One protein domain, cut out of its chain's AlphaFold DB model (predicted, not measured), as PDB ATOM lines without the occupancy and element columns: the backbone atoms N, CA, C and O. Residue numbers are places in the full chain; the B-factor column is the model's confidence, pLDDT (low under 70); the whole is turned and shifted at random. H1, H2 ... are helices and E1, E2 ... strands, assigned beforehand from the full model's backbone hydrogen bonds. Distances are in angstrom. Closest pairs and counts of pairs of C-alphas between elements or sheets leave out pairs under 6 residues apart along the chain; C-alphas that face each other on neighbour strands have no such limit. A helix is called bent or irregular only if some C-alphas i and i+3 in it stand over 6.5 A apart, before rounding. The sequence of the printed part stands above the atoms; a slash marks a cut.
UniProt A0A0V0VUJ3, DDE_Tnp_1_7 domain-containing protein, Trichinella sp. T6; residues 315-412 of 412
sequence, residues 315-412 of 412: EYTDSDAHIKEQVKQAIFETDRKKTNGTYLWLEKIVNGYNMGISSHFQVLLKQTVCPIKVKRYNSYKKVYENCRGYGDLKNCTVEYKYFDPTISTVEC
ATOM      1  N   GLU A 315      59.277 -70.228  22.126       71.81
ATOM      2  CA  GLU A 315      59.287 -71.681  22.291       71.81
ATOM      3  C   GLU A 315      59.677 -72.390  20.987       71.81
ATOM      4  O   GLU A 315      59.325 -71.954  19.890       71.81
ATOM      5  N   TYR A 316      60.398 -73.500  21.121       76.62
ATOM      6  CA  TYR A 316      60.881 -74.336  20.032       76.62
ATOM      7  C   TYR A 316      60.511 -75.792  20.268       76.62
ATOM      8  O   TYR A 316      60.582 -76.315  21.384       76.62
ATOM      9  N   THR A 317      60.183 -76.468  19.177       76.62
ATOM     10  CA  THR A 317      59.804 -77.879  19.153       76.62
ATOM     11  C   THR A 317      60.756 -78.673  18.258       76.62
ATOM     12  O   THR A 317      61.487 -78.119  17.438       76.62
ATOM     13  N   ASP A 318      60.729 -80.004  18.374       81.88
ATOM     14  CA  ASP A 318      61.584 -80.918  17.594       81.88
ATOM     15  C   ASP A 318      61.399 -80.836  16.064       81.88
ATOM     16  O   ASP A 318      62.230 -81.347  15.306       81.88
ATOM     17  N   SER A 319      60.305 -80.213  15.617       75.25
ATOM     18  CA  SER A 319      59.979 -79.989  14.208       75.25
ATOM     19  C   SER A 319      60.795 -78.863  13.566       75.25
ATOM     20  O   SER A 319      60.839 -78.778  12.341       75.25
ATOM     21  N   ASP A 320      61.447 -78.005  14.356       77.69
ATOM     22  CA  ASP A 320      62.294 -76.938  13.824       77.69
ATOM     23  C   ASP A 320      63.653 -77.501  13.374       77.69
ATOM     24  O   ASP A 320      64.561 -77.767  14.168       77.69
ATOM     25  N   ALA A 321      63.788 -77.694  12.059       79.81
ATOM     26  CA  ALA A 321      64.994 -78.244  11.453       79.81
ATOM     27  C   ALA A 321      66.235 -77.367  11.693       79.81
ATOM     28  O   ALA A 321      67.335 -77.899  11.841       79.81
ATOM     29  N   HIS A 322      66.076 -76.040  11.756       77.38
ATOM     30  CA  HIS A 322      67.200 -75.131  11.969       77.38
ATOM     31  C   HIS A 322      67.724 -75.240  13.401       77.38
ATOM     32  O   HIS A 322      68.927 -75.403  13.617       77.38
ATOM     33  N   ILE A 323      66.816 -75.233  14.377       83.31
ATOM     34  CA  ILE A 323      67.151 -75.391  15.794       83.31
ATOM     35  C   ILE A 323      67.765 -76.761  16.064       83.31
ATOM     36  O   ILE A 323      68.745 -76.859  16.802       83.31
ATOM     37  N   LYS A 324      67.275 -77.818  15.411       87.75
ATOM     38  CA  LYS A 324      67.850 -79.161  15.547       87.75
ATOM     39  C   LYS A 324      69.327 -79.194  15.157       87.75
ATOM     40  O   LYS A 324      70.133 -79.787  15.870       87.75
ATOM     41  N   GLU A 325      69.705 -78.521  14.072       88.62
ATOM     42  CA  GLU A 325      71.111 -78.412  13.668       88.62
ATOM     43  C   GLU A 325      71.938 -77.574  14.658       88.62
ATOM     44  O   GLU A 325      73.068 -77.950  14.977       88.62
ATOM     45  N   GLN A 326      71.373 -76.498  15.217       87.25
ATOM     46  CA  GLN A 326      72.049 -75.703  16.249       87.25
ATOM     47  C   GLN A 326      72.290 -76.498  17.539       87.25
ATOM     48  O   GLN A 326      73.398 -76.481  18.073       87.25
ATOM     49  N   VAL A 327      71.295 -77.247  18.015       89.81
ATOM     50  CA  VAL A 327      71.414 -78.089  19.215       89.81
ATOM     51  C   VAL A 327      72.450 -79.200  18.998       89.81
ATOM     52  O   VAL A 327      73.276 -79.445  19.876       89.81
ATOM     53  N   LYS A 328      72.499 -79.823  17.809       93.06
ATOM     54  CA  LYS A 328      73.557 -80.794  17.460       93.06
ATOM     55  C   LYS A 328      74.953 -80.171  17.508       93.06
ATOM     56  O   LYS A 328      75.871 -80.767  18.074       93.06
ATOM     57  N   GLN A 329      75.112 -78.975  16.937       91.31
ATOM     58  CA  GLN A 329      76.369 -78.230  16.995       91.31
ATOM     59  C   GLN A 329      76.754 -77.914  18.449       91.31
ATOM     60  O   GLN A 329      77.915 -78.089  18.823       91.31
ATOM     61  N   ALA A 330      75.787 -77.518  19.281       89.25
ATOM     62  CA  ALA A 330      76.002 -77.211  20.690       89.25
ATOM     63  C   ALA A 330      76.508 -78.416  21.485       89.25
ATOM     64  O   ALA A 330      77.488 -78.307  22.228       89.25
ATOM     65  N   ILE A 331      75.896 -79.579  21.288       92.19
ATOM     66  CA  ILE A 331      76.320 -80.824  21.934       92.19
ATOM     67  C   ILE A 331      77.754 -81.179  21.528       92.19
ATOM     68  O   ILE A 331      78.601 -81.428  22.386       92.19
ATOM     69  N   PHE A 332      78.058 -81.111  20.230       92.62
ATOM     70  CA  PHE A 332      79.391 -81.413  19.710       92.62
ATOM     71  C   PHE A 332      80.482 -80.493  20.278       92.62
ATOM     72  O   PHE A 332      81.561 -80.962  20.642       92.62
ATOM     73  N   GLU A 333      80.217 -79.191  20.391       88.94
ATOM     74  CA  GLU A 333      81.181 -78.233  20.948       88.94
ATOM     75  C   GLU A 333      81.430 -78.452  22.441       88.94
ATOM     76  O   GLU A 333      82.538 -78.213  22.929       88.94
ATOM     77  N   THR A 334      80.436 -78.972  23.164       88.69
ATOM     78  CA  THR A 334      80.620 -79.420  24.546       88.69
ATOM     79  C   THR A 334      81.442 -80.707  24.608       88.69
ATOM     80  O   THR A 334      82.400 -80.784  25.377       88.69
ATOM     81  N   ASP A 335      81.147 -81.696  23.765       89.56
ATOM     82  CA  ASP A 335      81.901 -82.954  23.727       89.56
ATOM     83  C   ASP A 335      83.367 -82.744  23.344       89.56
ATOM     84  O   ASP A 335      84.257 -83.343  23.945       89.56
ATOM     85  N   ARG A 336      83.657 -81.825  22.419       85.50
ATOM     86  CA  ARG A 336      85.031 -81.499  22.007       85.50
ATOM     87  C   ARG A 336      85.893 -80.965  23.157       85.50
ATOM     88  O   ARG A 336      87.117 -81.097  23.113       85.50
ATOM     89  N   LYS A 337      85.273 -80.365  24.179       86.00
ATOM     90  CA  LYS A 337      85.956 -79.868  25.385       86.00
ATOM     91  C   LYS A 337      86.263 -80.992  26.381       86.00
ATOM     92  O   LYS A 337      87.124 -80.808  27.241       86.00
ATOM     93  N   LYS A 338      85.604 -82.152  26.277       85.25
ATOM     94  CA  LYS A 338      85.833 -83.292  27.172       85.25
ATOM     95  C   LYS A 338      87.173 -83.960  26.859       85.25
ATOM     96  O   LYS A 338      87.561 -84.158  25.709       85.25
ATOM     97  N   THR A 339      87.889 -84.345  27.910       78.62
ATOM     98  CA  THR A 339      89.162 -85.076  27.805       78.62
ATOM     99  C   THR A 339      88.963 -86.592  27.740       78.62
ATOM    100  O   THR A 339      89.882 -87.312  27.353       78.62
ATOM    101  N   ASN A 340      87.775 -87.089  28.103       78.94
ATOM    102  CA  ASN A 340      87.412 -88.502  28.121       78.94
ATOM    103  C   ASN A 340      85.911 -88.693  27.828       78.94
ATOM    104  O   ASN A 340      85.134 -87.751  27.972       78.94
ATOM    105  N   GLY A 341      85.512 -89.909  27.452       85.88
ATOM    106  CA  GLY A 341      84.128 -90.261  27.117       85.88
ATOM    107  C   GLY A 341      83.875 -90.407  25.614       85.88
ATOM    108  O   GLY A 341      84.804 -90.412  24.803       85.88
ATOM    109  N   THR A 342      82.605 -90.556  25.255       89.75
ATOM    110  CA  THR A 342      82.114 -90.709  23.878       89.75
ATOM    111  C   THR A 342      81.354 -89.466  23.440       89.75
ATOM    112  O   THR A 342      80.840 -88.736  24.289       89.75
ATOM    113  N   TYR A 343      81.233 -89.240  22.130       90.00
ATOM    114  CA  TYR A 343      80.314 -88.209  21.636       90.00
ATOM    115  C   TYR A 343      78.868 -88.561  22.005       90.00
ATOM    116  O   TYR A 343      78.525 -89.741  22.137       90.00
ATOM    117  N   LEU A 344      78.037 -87.541  22.166       91.44
ATOM    118  CA  LEU A 344      76.611 -87.645  22.425       91.44
ATOM    119  C   LEU A 344      75.824 -87.469  21.122       91.44
ATOM    120  O   LEU A 344      76.165 -86.667  20.250       91.44
ATOM    121  N   TRP A 345      74.752 -88.240  21.002       91.25
ATOM    122  CA  TRP A 345      73.847 -88.253  19.863       91.25
ATOM    123  C   TRP A 345      72.493 -87.691  20.270       91.25
ATOM    124  O   TRP A 345      71.893 -88.178  21.224       91.25
ATOM    125  N   LEU A 346      71.996 -86.693  19.543       93.50
ATOM    126  CA  LEU A 346      70.680 -86.104  19.759       93.50
ATOM    127  C   LEU A 346      69.614 -86.993  19.119       93.50
ATOM    128  O   LEU A 346      69.567 -87.114  17.895       93.50
ATOM    129  N   GLU A 347      68.750 -87.580  19.944       91.69
ATOM    130  CA  GLU A 347      67.583 -88.324  19.466       91.69
ATOM    131  C   GLU A 347      66.422 -87.369  19.173       91.69
ATOM    132  O   GLU A 347      65.860 -87.373  18.079       91.69
ATOM    133  N   LYS A 348      66.067 -86.540  20.163       90.06
ATOM    134  CA  LYS A 348      64.880 -85.685  20.119       90.06
ATOM    135  C   LYS A 348      65.021 -84.472  21.036       90.06
ATOM    136  O   LYS A 348      65.581 -84.580  22.127       90.06
ATOM    137  N   ILE A 349      64.454 -83.346  20.619       89.25
ATOM    138  CA  ILE A 349      64.207 -82.181  21.475       89.25
ATOM    139  C   ILE A 349      62.831 -82.349  22.138       89.25
ATOM    140  O   ILE A 349      61.824 -82.532  21.460       89.25
ATOM    141  N   VAL A 350      62.781 -82.330  23.468       85.69
ATOM    142  CA  VAL A 350      61.526 -82.440  24.231       85.69
ATOM    143  C   VAL A 350      60.800 -81.099  24.208       85.69
ATOM    144  O   VAL A 350      59.640 -81.031  23.813       85.69
ATOM    145  N   ASN A 351      61.508 -80.036  24.572       81.69
ATOM    146  CA  ASN A 351      61.083 -78.651  24.442       81.69
ATOM    147  C   ASN A 351      62.322 -77.742  24.415       81.69
ATOM    148  O   ASN A 351      63.410 -78.116  24.859       81.69
ATOM    149  N   GLY A 352      62.165 -76.549  23.858       81.38
ATOM    150  CA  GLY A 352      63.187 -75.518  23.874       81.38
ATOM    151  C   GLY A 352      62.559 -74.158  24.087       81.38
ATOM    152  O   GLY A 352      61.440 -73.921  23.642       81.38
ATOM    153  N   TYR A 353      63.262 -73.260  24.755       71.69
ATOM    154  CA  TYR A 353      62.818 -71.887  24.909       71.69
ATOM    155  C   TYR A 353      63.999 -70.935  25.058       71.69
ATOM    156  O   TYR A 353      65.078 -71.304  25.525       71.69
ATOM    157  N   ASN A 354      63.783 -69.677  24.691       60.16
ATOM    158  CA  ASN A 354      64.734 -68.612  24.982       60.16
ATOM    159  C   ASN A 354      64.342 -67.881  26.256       60.16
ATOM    160  O   ASN A 354      63.205 -67.436  26.388       60.16
ATOM    161  N   MET A 355      65.301 -67.696  27.158       53.94
ATOM    162  CA  MET A 355      65.148 -66.851  28.335       53.94
ATOM    163  C   MET A 355      66.196 -65.738  28.283       53.94
ATOM    164  O   MET A 355      67.370 -65.934  28.592       53.94
ATOM    165  N   GLY A 356      65.787 -64.551  27.834       60.03
ATOM    166  CA  GLY A 356      66.702 -63.425  27.643       60.03
ATOM    167  C   GLY A 356      67.789 -63.726  26.603       60.03
ATOM    168  O   GLY A 356      67.512 -63.763  25.409       60.03
ATOM    169  N   ILE A 357      69.032 -63.911  27.059       49.47
ATOM    170  CA  ILE A 357      70.212 -64.156  26.207       49.47
ATOM    171  C   ILE A 357      70.641 -65.626  26.159       49.47
ATOM    172  O   ILE A 357      71.670 -65.927  25.555       49.47
ATOM    173  N   SER A 358      69.931 -66.533  26.823       50.66
ATOM    174  CA  SER A 358      70.231 -67.964  26.815       50.66
ATOM    175  C   SER A 358      69.110 -68.735  26.137       50.66
ATOM    176  O   SER A 358      67.924 -68.463  26.335       50.66
ATOM    177  N   SER A 359      69.502 -69.714  25.331       72.56
ATOM    178  CA  SER A 359      68.582 -70.701  24.783       72.56
ATOM    179  C   SER A 359      68.715 -71.972  25.605       72.56
ATOM    180  O   SER A 359      69.821 -72.497  25.753       72.56
ATOM    181  N   HIS A 360      67.598 -72.439  26.151       79.31
ATOM    182  CA  HIS A 360      67.508 -73.624  26.992       79.31
ATOM    183  C   HIS A 360      66.722 -74.702  26.256       79.31
ATOM    184  O   HIS A 360      65.612 -74.457  25.790       79.31
ATOM    185  N   PHE A 361      67.284 -75.903  26.172       87.69
ATOM    186  CA  PHE A 361      66.651 -77.048  25.532       87.69
ATOM    187  C   PHE A 361      66.692 -78.246  26.455       87.69
ATOM    188  O   PHE A 361      67.759 -78.632  26.930       87.69
ATOM    189  N   GLN A 362      65.543 -78.878  26.638       89.75
ATOM    190  CA  GLN A 362      65.477 -80.212  27.199       89.75
ATOM    191  C   GLN A 362      65.526 -81.216  26.050       89.75
ATOM    192  O   GLN A 362      64.736 -81.152  25.104       89.75
ATOM    193  N   VAL A 363      66.482 -82.137  26.099       93.69
ATOM    194  CA  VAL A 363      66.788 -83.046  24.993       93.69
ATOM    195  C   VAL A 363      66.990 -84.469  25.484       93.69
ATOM    196  O   VAL A 363      67.409 -84.708  26.613       93.69
ATOM    197  N   LEU A 364      66.735 -85.426  24.599       91.12
ATOM    198  CA  LEU A 364      67.064 -86.825  24.822       91.12
ATOM    199  C   LEU A 364      68.327 -87.183  24.043       91.12
ATOM    200  O   LEU A 364      68.351 -87.094  22.810       91.12
ATOM    201  N   LEU A 365      69.371 -87.585  24.770       91.88
ATOM    202  CA  LEU A 365      70.674 -87.935  24.213       91.88
ATOM    203  C   LEU A 365      70.984 -89.422  24.382       91.88
ATOM    204  O   LEU A 365      70.685 -90.015  25.416       91.88
ATOM    205  N   LYS A 366      71.654 -90.004  23.387       92.19
ATOM    206  CA  LYS A 366      72.291 -91.326  23.459       92.19
ATOM    207  C   LYS A 366      73.806 -91.176  23.478       92.19
ATOM    208  O   LYS A 366      74.356 -90.220  22.929       92.19
ATOM    209  N   GLN A 367      74.501 -92.136  24.074       89.56
ATOM    210  CA  GLN A 367      75.949 -92.239  23.899       89.56
ATOM    211  C   GLN A 367      76.263 -92.791  22.507       89.56
ATOM    212  O   GLN A 367      75.435 -93.455  21.890       89.56
ATOM    213  N   THR A 368      77.450 -92.508  21.981       89.00
ATOM    214  CA  THR A 368      77.897 -93.071  20.701       89.00
ATOM    215  C   THR A 368      78.997 -94.095  20.911       89.00
ATOM    216  O   THR A 368      79.749 -94.036  21.879       89.00
ATOM    217  N   VAL A 369      79.170 -94.989  19.939       87.12
ATOM    218  CA  VAL A 369      80.307 -95.928  19.896       87.12
ATOM    219  C   VAL A 369      81.656 -95.254  19.610       87.12
ATOM    220  O   VAL A 369      82.677 -95.928  19.533       87.12
ATOM    221  N   CYS A 370      81.678 -93.930  19.427       87.56
ATOM    222  CA  CYS A 370      82.868 -93.162  19.082       87.56
ATOM    223  C   CYS A 370      83.484 -92.501  20.325       87.56
ATOM    224  O   CYS A 370      83.029 -91.431  20.747       87.56
ATOM    225  N   PRO A 371      84.546 -93.083  20.906       86.56
ATOM    226  CA  PRO A 371      85.298 -92.447  21.978       86.56
ATOM    227  C   PRO A 371      86.089 -91.233  21.472       86.56
ATOM    228  O   PRO A 371      86.837 -91.303  20.493       86.56
ATOM    229  N   ILE A 372      85.986 -90.124  22.206       87.06
ATOM    230  CA  ILE A 372      86.598 -88.827  21.870       87.06
ATOM    231  C   ILE A 372      88.131 -88.923  21.834       87.06
ATOM    232  O   ILE A 372      88.786 -88.245  21.041       87.06
ATOM    233  N   LYS A 373      88.714 -89.790  22.674       82.44
ATOM    234  CA  LYS A 373      90.165 -90.022  22.736       82.44
ATOM    235  C   LYS A 373      90.729 -90.728  21.502       82.44
ATOM    236  O   LYS A 373      91.881 -90.482  21.166       82.44
ATOM    237  N   VAL A 374      89.949 -91.588  20.847       84.06
ATOM    238  CA  VAL A 374      90.428 -92.390  19.709       84.06
ATOM    239  C   VAL A 374      90.394 -91.573  18.422       84.06
ATOM    240  O   VAL A 374      91.339 -91.616  17.640       84.06
ATOM    241  N   LYS A 375      89.327 -90.794  18.201       81.81
ATOM    242  CA  LYS A 375      89.189 -89.968  16.999       81.81
ATOM    243  C   LYS A 375      88.506 -88.636  17.301       81.81
ATOM    244  O   LYS A 375      87.341 -88.578  17.702       81.81
ATOM    245  N   ARG A 376      89.232 -87.541  17.053       86.50
ATOM    246  CA  ARG A 376      88.691 -86.179  17.133       86.50
ATOM    247  C   ARG A 376      88.119 -85.755  15.789       86.50
ATOM    248  O   ARG A 376      88.857 -85.526  14.835       86.50
ATOM    249  N   TYR A 377      86.800 -85.645  15.726       86.56
ATOM    250  CA  TYR A 377      86.114 -85.107  14.559       86.56
ATOM    251  C   TYR A 377      86.180 -83.577  14.572       86.56
ATOM    252  O   TYR A 377      86.275 -82.954  15.627       86.56
ATOM    253  N   ASN A 378      86.145 -82.964  13.389       86.12
ATOM    254  CA  ASN A 378      86.192 -81.509  13.225       86.12
ATOM    255  C   ASN A 378      84.804 -80.868  13.030       86.12
ATOM    256  O   ASN A 378      84.713 -79.649  12.945       86.12
ATOM    257  N   SER A 379      83.741 -81.672  12.951       89.75
ATOM    258  CA  SER A 379      82.353 -81.225  12.813       89.75
ATOM    259  C   SER A 379      81.398 -82.302  13.331       89.75
ATOM    260  O   SER A 379      81.684 -83.493  13.168       89.75
ATOM    261  N   TYR A 380      80.246 -81.891  13.875       89.50
ATOM    262  CA  TYR A 380      79.182 -82.816  14.272       89.50
ATOM    263  C   TYR A 380      78.675 -83.648  13.088       89.50
ATOM    264  O   TYR A 380      78.398 -84.824  13.272       89.50
ATOM    265  N   LYS A 381      78.639 -83.110  11.858       91.69
ATOM    266  CA  LYS A 381      78.168 -83.861  10.677       91.69
ATOM    267  C   LYS A 381      78.953 -85.155  10.471       91.69
ATOM    268  O   LYS A 381      78.364 -86.217  10.320       91.69
ATOM    269  N   LYS A 382      80.279 -85.094  10.619       88.56
ATOM    270  CA  LYS A 382      81.129 -86.288  10.519       88.56
ATOM    271  C   LYS A 382      80.911 -87.274  11.663       88.56
ATOM    272  O   LYS A 382      81.097 -88.469  11.459       88.56
ATOM    273  N   VAL A 383      80.542 -86.801  12.853       87.81
ATOM    274  CA  VAL A 383      80.135 -87.692  13.950       87.81
ATOM    275  C   VAL A 383      78.840 -88.405  13.559       87.81
ATOM    276  O   VAL A 383      78.768 -89.620  13.679       87.81
ATOM    277  N   TYR A 384      77.863 -87.683  13.007       88.62
ATOM    278  CA  TYR A 384      76.576 -88.257  12.603       88.62
ATOM    279  C   TYR A 384      76.675 -89.208  11.398       88.62
ATOM    280  O   TYR A 384      75.888 -90.139  11.287       88.62
ATOM    281  N   GLU A 385      77.664 -89.025  10.525       89.75
ATOM    282  CA  GLU A 385      77.934 -89.932   9.401       89.75
ATOM    283  C   GLU A 385      78.657 -91.221   9.823       89.75
ATOM    284  O   GLU A 385      78.425 -92.277   9.243       89.75
ATOM    285  N   ASN A 386      79.563 -91.144  10.807       87.50
ATOM    286  CA  ASN A 386      80.509 -92.230  11.110       87.50
ATOM    287  C   ASN A 386      80.244 -92.947  12.438       87.50
ATOM    288  O   ASN A 386      80.820 -94.005  12.687       87.50
ATOM    289  N   CYS A 387      79.429 -92.367  13.311       86.69
ATOM    290  CA  CYS A 387      79.126 -92.901  14.630       86.69
ATOM    291  C   CYS A 387      77.649 -93.281  14.686       86.69
ATOM    292  O   CYS A 387      76.822 -92.670  14.024       86.69
ATOM    293  N   ARG A 388      77.296 -94.290  15.483       85.94
ATOM    294  CA  ARG A 388      75.893 -94.615  15.780       85.94
ATOM    295  C   ARG A 388      75.623 -94.396  17.260       85.94
ATOM    296  O   ARG A 388      76.486 -94.698  18.091       85.94
ATOM    297  N   GLY A 389      74.446 -93.858  17.569       84.00
ATOM    298  CA  GLY A 389      73.936 -93.783  18.935       84.00
ATOM    299  C   GLY A 389      73.564 -95.179  19.448       84.00
ATOM    300  O   GLY A 389      72.917 -95.940  18.733       84.00
ATOM    301  N   TYR A 390      73.979 -95.516  20.667       80.06
ATOM    302  CA  TYR A 390      73.683 -96.773  21.353       80.06
ATOM    303  C   TYR A 390      73.442 -96.526  22.853       80.06
ATOM    304  O   TYR A 390      73.942 -95.551  23.418       80.06
ATOM    305  N   GLY A 391      72.697 -97.428  23.495       79.44
ATOM    306  CA  GLY A 391      72.382 -97.379  24.923       79.44
ATOM    307  C   GLY A 391      71.126 -96.573  25.262       79.44
ATOM    308  O   GLY A 391      70.360 -96.176  24.378       79.44
ATOM    309  N   ASP A 392      70.928 -96.360  26.562       81.62
ATOM    310  CA  ASP A 392      69.731 -95.728  27.116       81.62
ATOM    311  C   ASP A 392      69.660 -94.227  26.811       81.62
ATOM    312  O   ASP A 392      70.669 -93.511  26.801       81.62
ATOM    313  N   LEU A 393      68.436 -93.745  26.588       88.38
ATOM    314  CA  LEU A 393      68.139 -92.327  26.406       88.38
ATOM    315  C   LEU A 393      68.301 -91.594  27.738       88.38
ATOM    316  O   LEU A 393      67.604 -91.888  28.708       88.38
ATOM    317  N   LYS A 394      69.186 -90.599  27.767       89.44
ATOM    318  CA  LYS A 394      69.353 -89.696  28.907       89.44
ATOM    319  C   LYS A 394      68.642 -88.383  28.643       89.44
ATOM    320  O   LYS A 394      68.814 -87.785  27.582       89.44
ATOM    321  N   ASN A 395      67.861 -87.942  29.621       91.44
ATOM    322  CA  ASN A 395      67.283 -86.608  29.624       91.44
ATOM    323  C   ASN A 395      68.362 -85.614  30.051       91.44
ATOM    324  O   ASN A 395      68.894 -85.722  31.153       91.44
ATOM    325  N   CYS A 396      68.690 -84.688  29.164       90.00
ATOM    326  CA  CYS A 396      69.746 -83.716  29.370       90.00
ATOM    327  C   CYS A 396      69.241 -82.312  29.070       90.00
ATOM    328  O   CYS A 396      68.337 -82.114  28.257       90.00
ATOM    329  N   THR A 397      69.889 -81.328  29.677       89.81
ATOM    330  CA  THR A 397      69.669 -79.917  29.385       89.81
ATOM    331  C   THR A 397      70.831 -79.392  28.557       89.81
ATOM    332  O   THR A 397      71.995 -79.559  28.920       89.81
ATOM    333  N   VAL A 398      70.519 -78.760  27.430       88.88
ATOM    334  CA  VAL A 398      71.478 -78.033  26.596       88.88
ATOM    335  C   VAL A 398      71.183 -76.554  26.758       88.88
ATOM    336  O   VAL A 398      70.095 -76.091  26.424       88.88
ATOM    337  N   GLU A 399      72.165 -75.810  27.245       82.38
ATOM    338  CA  GLU A 399      72.118 -74.356  27.276       82.38
ATOM    339  C   GLU A 399      73.216 -73.822  26.365       82.38
ATOM    340  O   GLU A 399      74.375 -74.225  26.470       82.38
ATOM    341  N   TYR A 400      72.879 -72.895  25.476       76.25
ATOM    342  CA  TYR A 400      73.898 -72.088  24.821       76.25
ATOM    343  C   TYR A 400      73.588 -70.605  24.944       76.25
ATOM    344  O   TYR A 400      72.441 -70.158  24.862       76.25
ATOM    345  N   LYS A 401      74.644 -69.838  25.215       61.66
ATOM    346  CA  LYS A 401      74.546 -68.417  25.549       61.66
ATOM    347  C   LYS A 401      74.710 -67.572  24.297       61.66
ATOM    348  O   LYS A 401      75.506 -67.883  23.418       61.66
ATOM    349  N   TYR A 402      73.991 -66.460  24.252       56.28
ATOM    350  CA  TYR A 402      73.972 -65.496  23.155       56.28
ATOM    351  C   TYR A 402      73.516 -66.071  21.812       56.28
ATOM    352  O   TYR A 402      73.966 -65.584  20.776       56.28
ATOM    353  N   PHE A 403      72.666 -67.101  21.828       55.69
ATOM    354  CA  PHE A 403      72.232 -67.808  20.617       55.69
ATOM    355  C   PHE A 403      73.398 -68.396  19.800       55.69
ATOM    356  O   PHE A 403      73.255 -68.666  18.611       55.69
ATOM    357  N   ASP A 404      74.561 -68.584  20.434       68.38
ATOM    358  CA  ASP A 404      75.759 -69.129  19.808       68.38
ATOM    359  C   ASP A 404      75.994 -70.565  20.302       68.38
ATOM    360  O   ASP A 404      76.463 -70.757  21.431       68.38
ATOM    361  N   PRO A 405      75.726 -71.589  19.471       73.50
ATOM    362  CA  PRO A 405      75.895 -72.982  19.865       73.50
ATOM    363  C   PRO A 405      77.360 -73.352  20.155       73.50
ATOM    364  O   PRO A 405      77.615 -74.380  20.768       73.50
ATOM    365  N   THR A 406      78.351 -72.536  19.781       73.88
ATOM    366  CA  THR A 406      79.758 -72.803  20.137       73.88
ATOM    367  C   THR A 406      80.068 -72.538  21.614       73.88
ATOM    368  O   THR A 406      81.005 -73.112  22.192       73.88
ATOM    369  N   ILE A 407      79.236 -71.720  22.261       74.12
ATOM    370  CA  ILE A 407      79.315 -71.377  23.680       74.12
ATOM    371  C   ILE A 407      78.184 -72.099  24.417       74.12
ATOM    372  O   ILE A 407      77.280 -71.491  24.990       74.12
ATOM    373  N   SER A 408      78.258 -73.427  24.374       83.62
ATOM    374  CA  SER A 408      77.283 -74.334  24.966       83.62
ATOM    375  C   SER A 408      77.792 -75.041  26.222       83.62
ATOM    376  O   SER A 408      79.003 -75.232  26.418       83.62
ATOM    377  N   THR A 409      76.828 -75.443  27.043       85.25
ATOM    378  CA  THR A 409      76.944 -76.359  28.174       85.25
ATOM    379  C   THR A 409      75.866 -77.430  28.046       85.25
ATOM    380  O   THR A 409      74.724 -77.138  27.692       85.25
ATOM    381  N   VAL A 410      76.236 -78.680  28.316       89.12
ATOM    382  CA  VAL A 410      75.312 -79.819  28.317       89.12
ATOM    383  C   VAL A 410      75.404 -80.510  29.663       89.12
ATOM    384  O   VAL A 410      76.491 -80.945  30.049       89.12
ATOM    385  N   GLU A 411      74.268 -80.622  30.337       87.19
ATOM    386  CA  GLU A 411      74.125 -81.283  31.631       87.19
ATOM    387  C   GLU A 411      73.194 -82.488  31.484       87.19
ATOM    388  O   GLU A 411      72.020 -82.354  31.140       87.19
ATOM    389  N   CYS A 412      73.776 -83.663  31.698       83.38
ATOM    390  CA  CYS A 412      73.153 -84.972  31.839       83.38
ATOM    391  C   CYS A 412      73.633 -85.532  33.190       83.38
ATOM    392  O   CYS A 412      72.962 -86.439  33.707       83.38
TER     393      CYS A 412
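This is residues 315 to 412 of the 412 residues of the protein "DDE_Tnp_1_7 domain-containing protein" of Trichinella sp. T6 (UniProt A0A0V0VUJ3). A twisted sheet of four antiparallel strands, in order E1, E2, E3, E4, with three strands sharply bent, has the long helix H1 packed on one face and short H2 over the same face. The 98 printed residues run H1, E1, E2, H2, E3, E4, of mixed class in two layers, helix over sheet; the whole is compact (radius of gyration of the C-alphas 12.5 A), spanning 38 by 23 by 22 A.

H1, residues 321 to 337, is on the sheet; its closest C-alphas to E4, residues 408 to 411, are Ala 330 and Ser 408, 5.3 A apart. E1, residues 342 to 355, and E2, residues 358 to 371, form a hairpin, N 345 and O 366 being 2.8 A apart, within hydrogen-bond range. H2, residues 380 to 386, only just touches residues 328 to 332 of H1, with 3 pairs of C-alphas within 8 A, the closest Phe 332 and Tyr 380, 5.6 A. E3, residues 389 to 401, has N 361 to O 398 at 2.8 A with E2, and N 399 to O 409 at 2.9 A in its hairpin with E4. Every O i to N i+4 pair is within range in H2, 12 of 13 in H1.

H1 spans 25.2 A from C-alpha 321 at (64.994, -78.244, 11.453). E1 spans 29.6 A, E2 29.2 A and E3 26.2 A; E4 ends at C-alpha 411, (74.125, -81.283, 31.631).

The printed part has no cut and no long link; pLDDT is under 70 at residues 354 to 358 and 401 to 404.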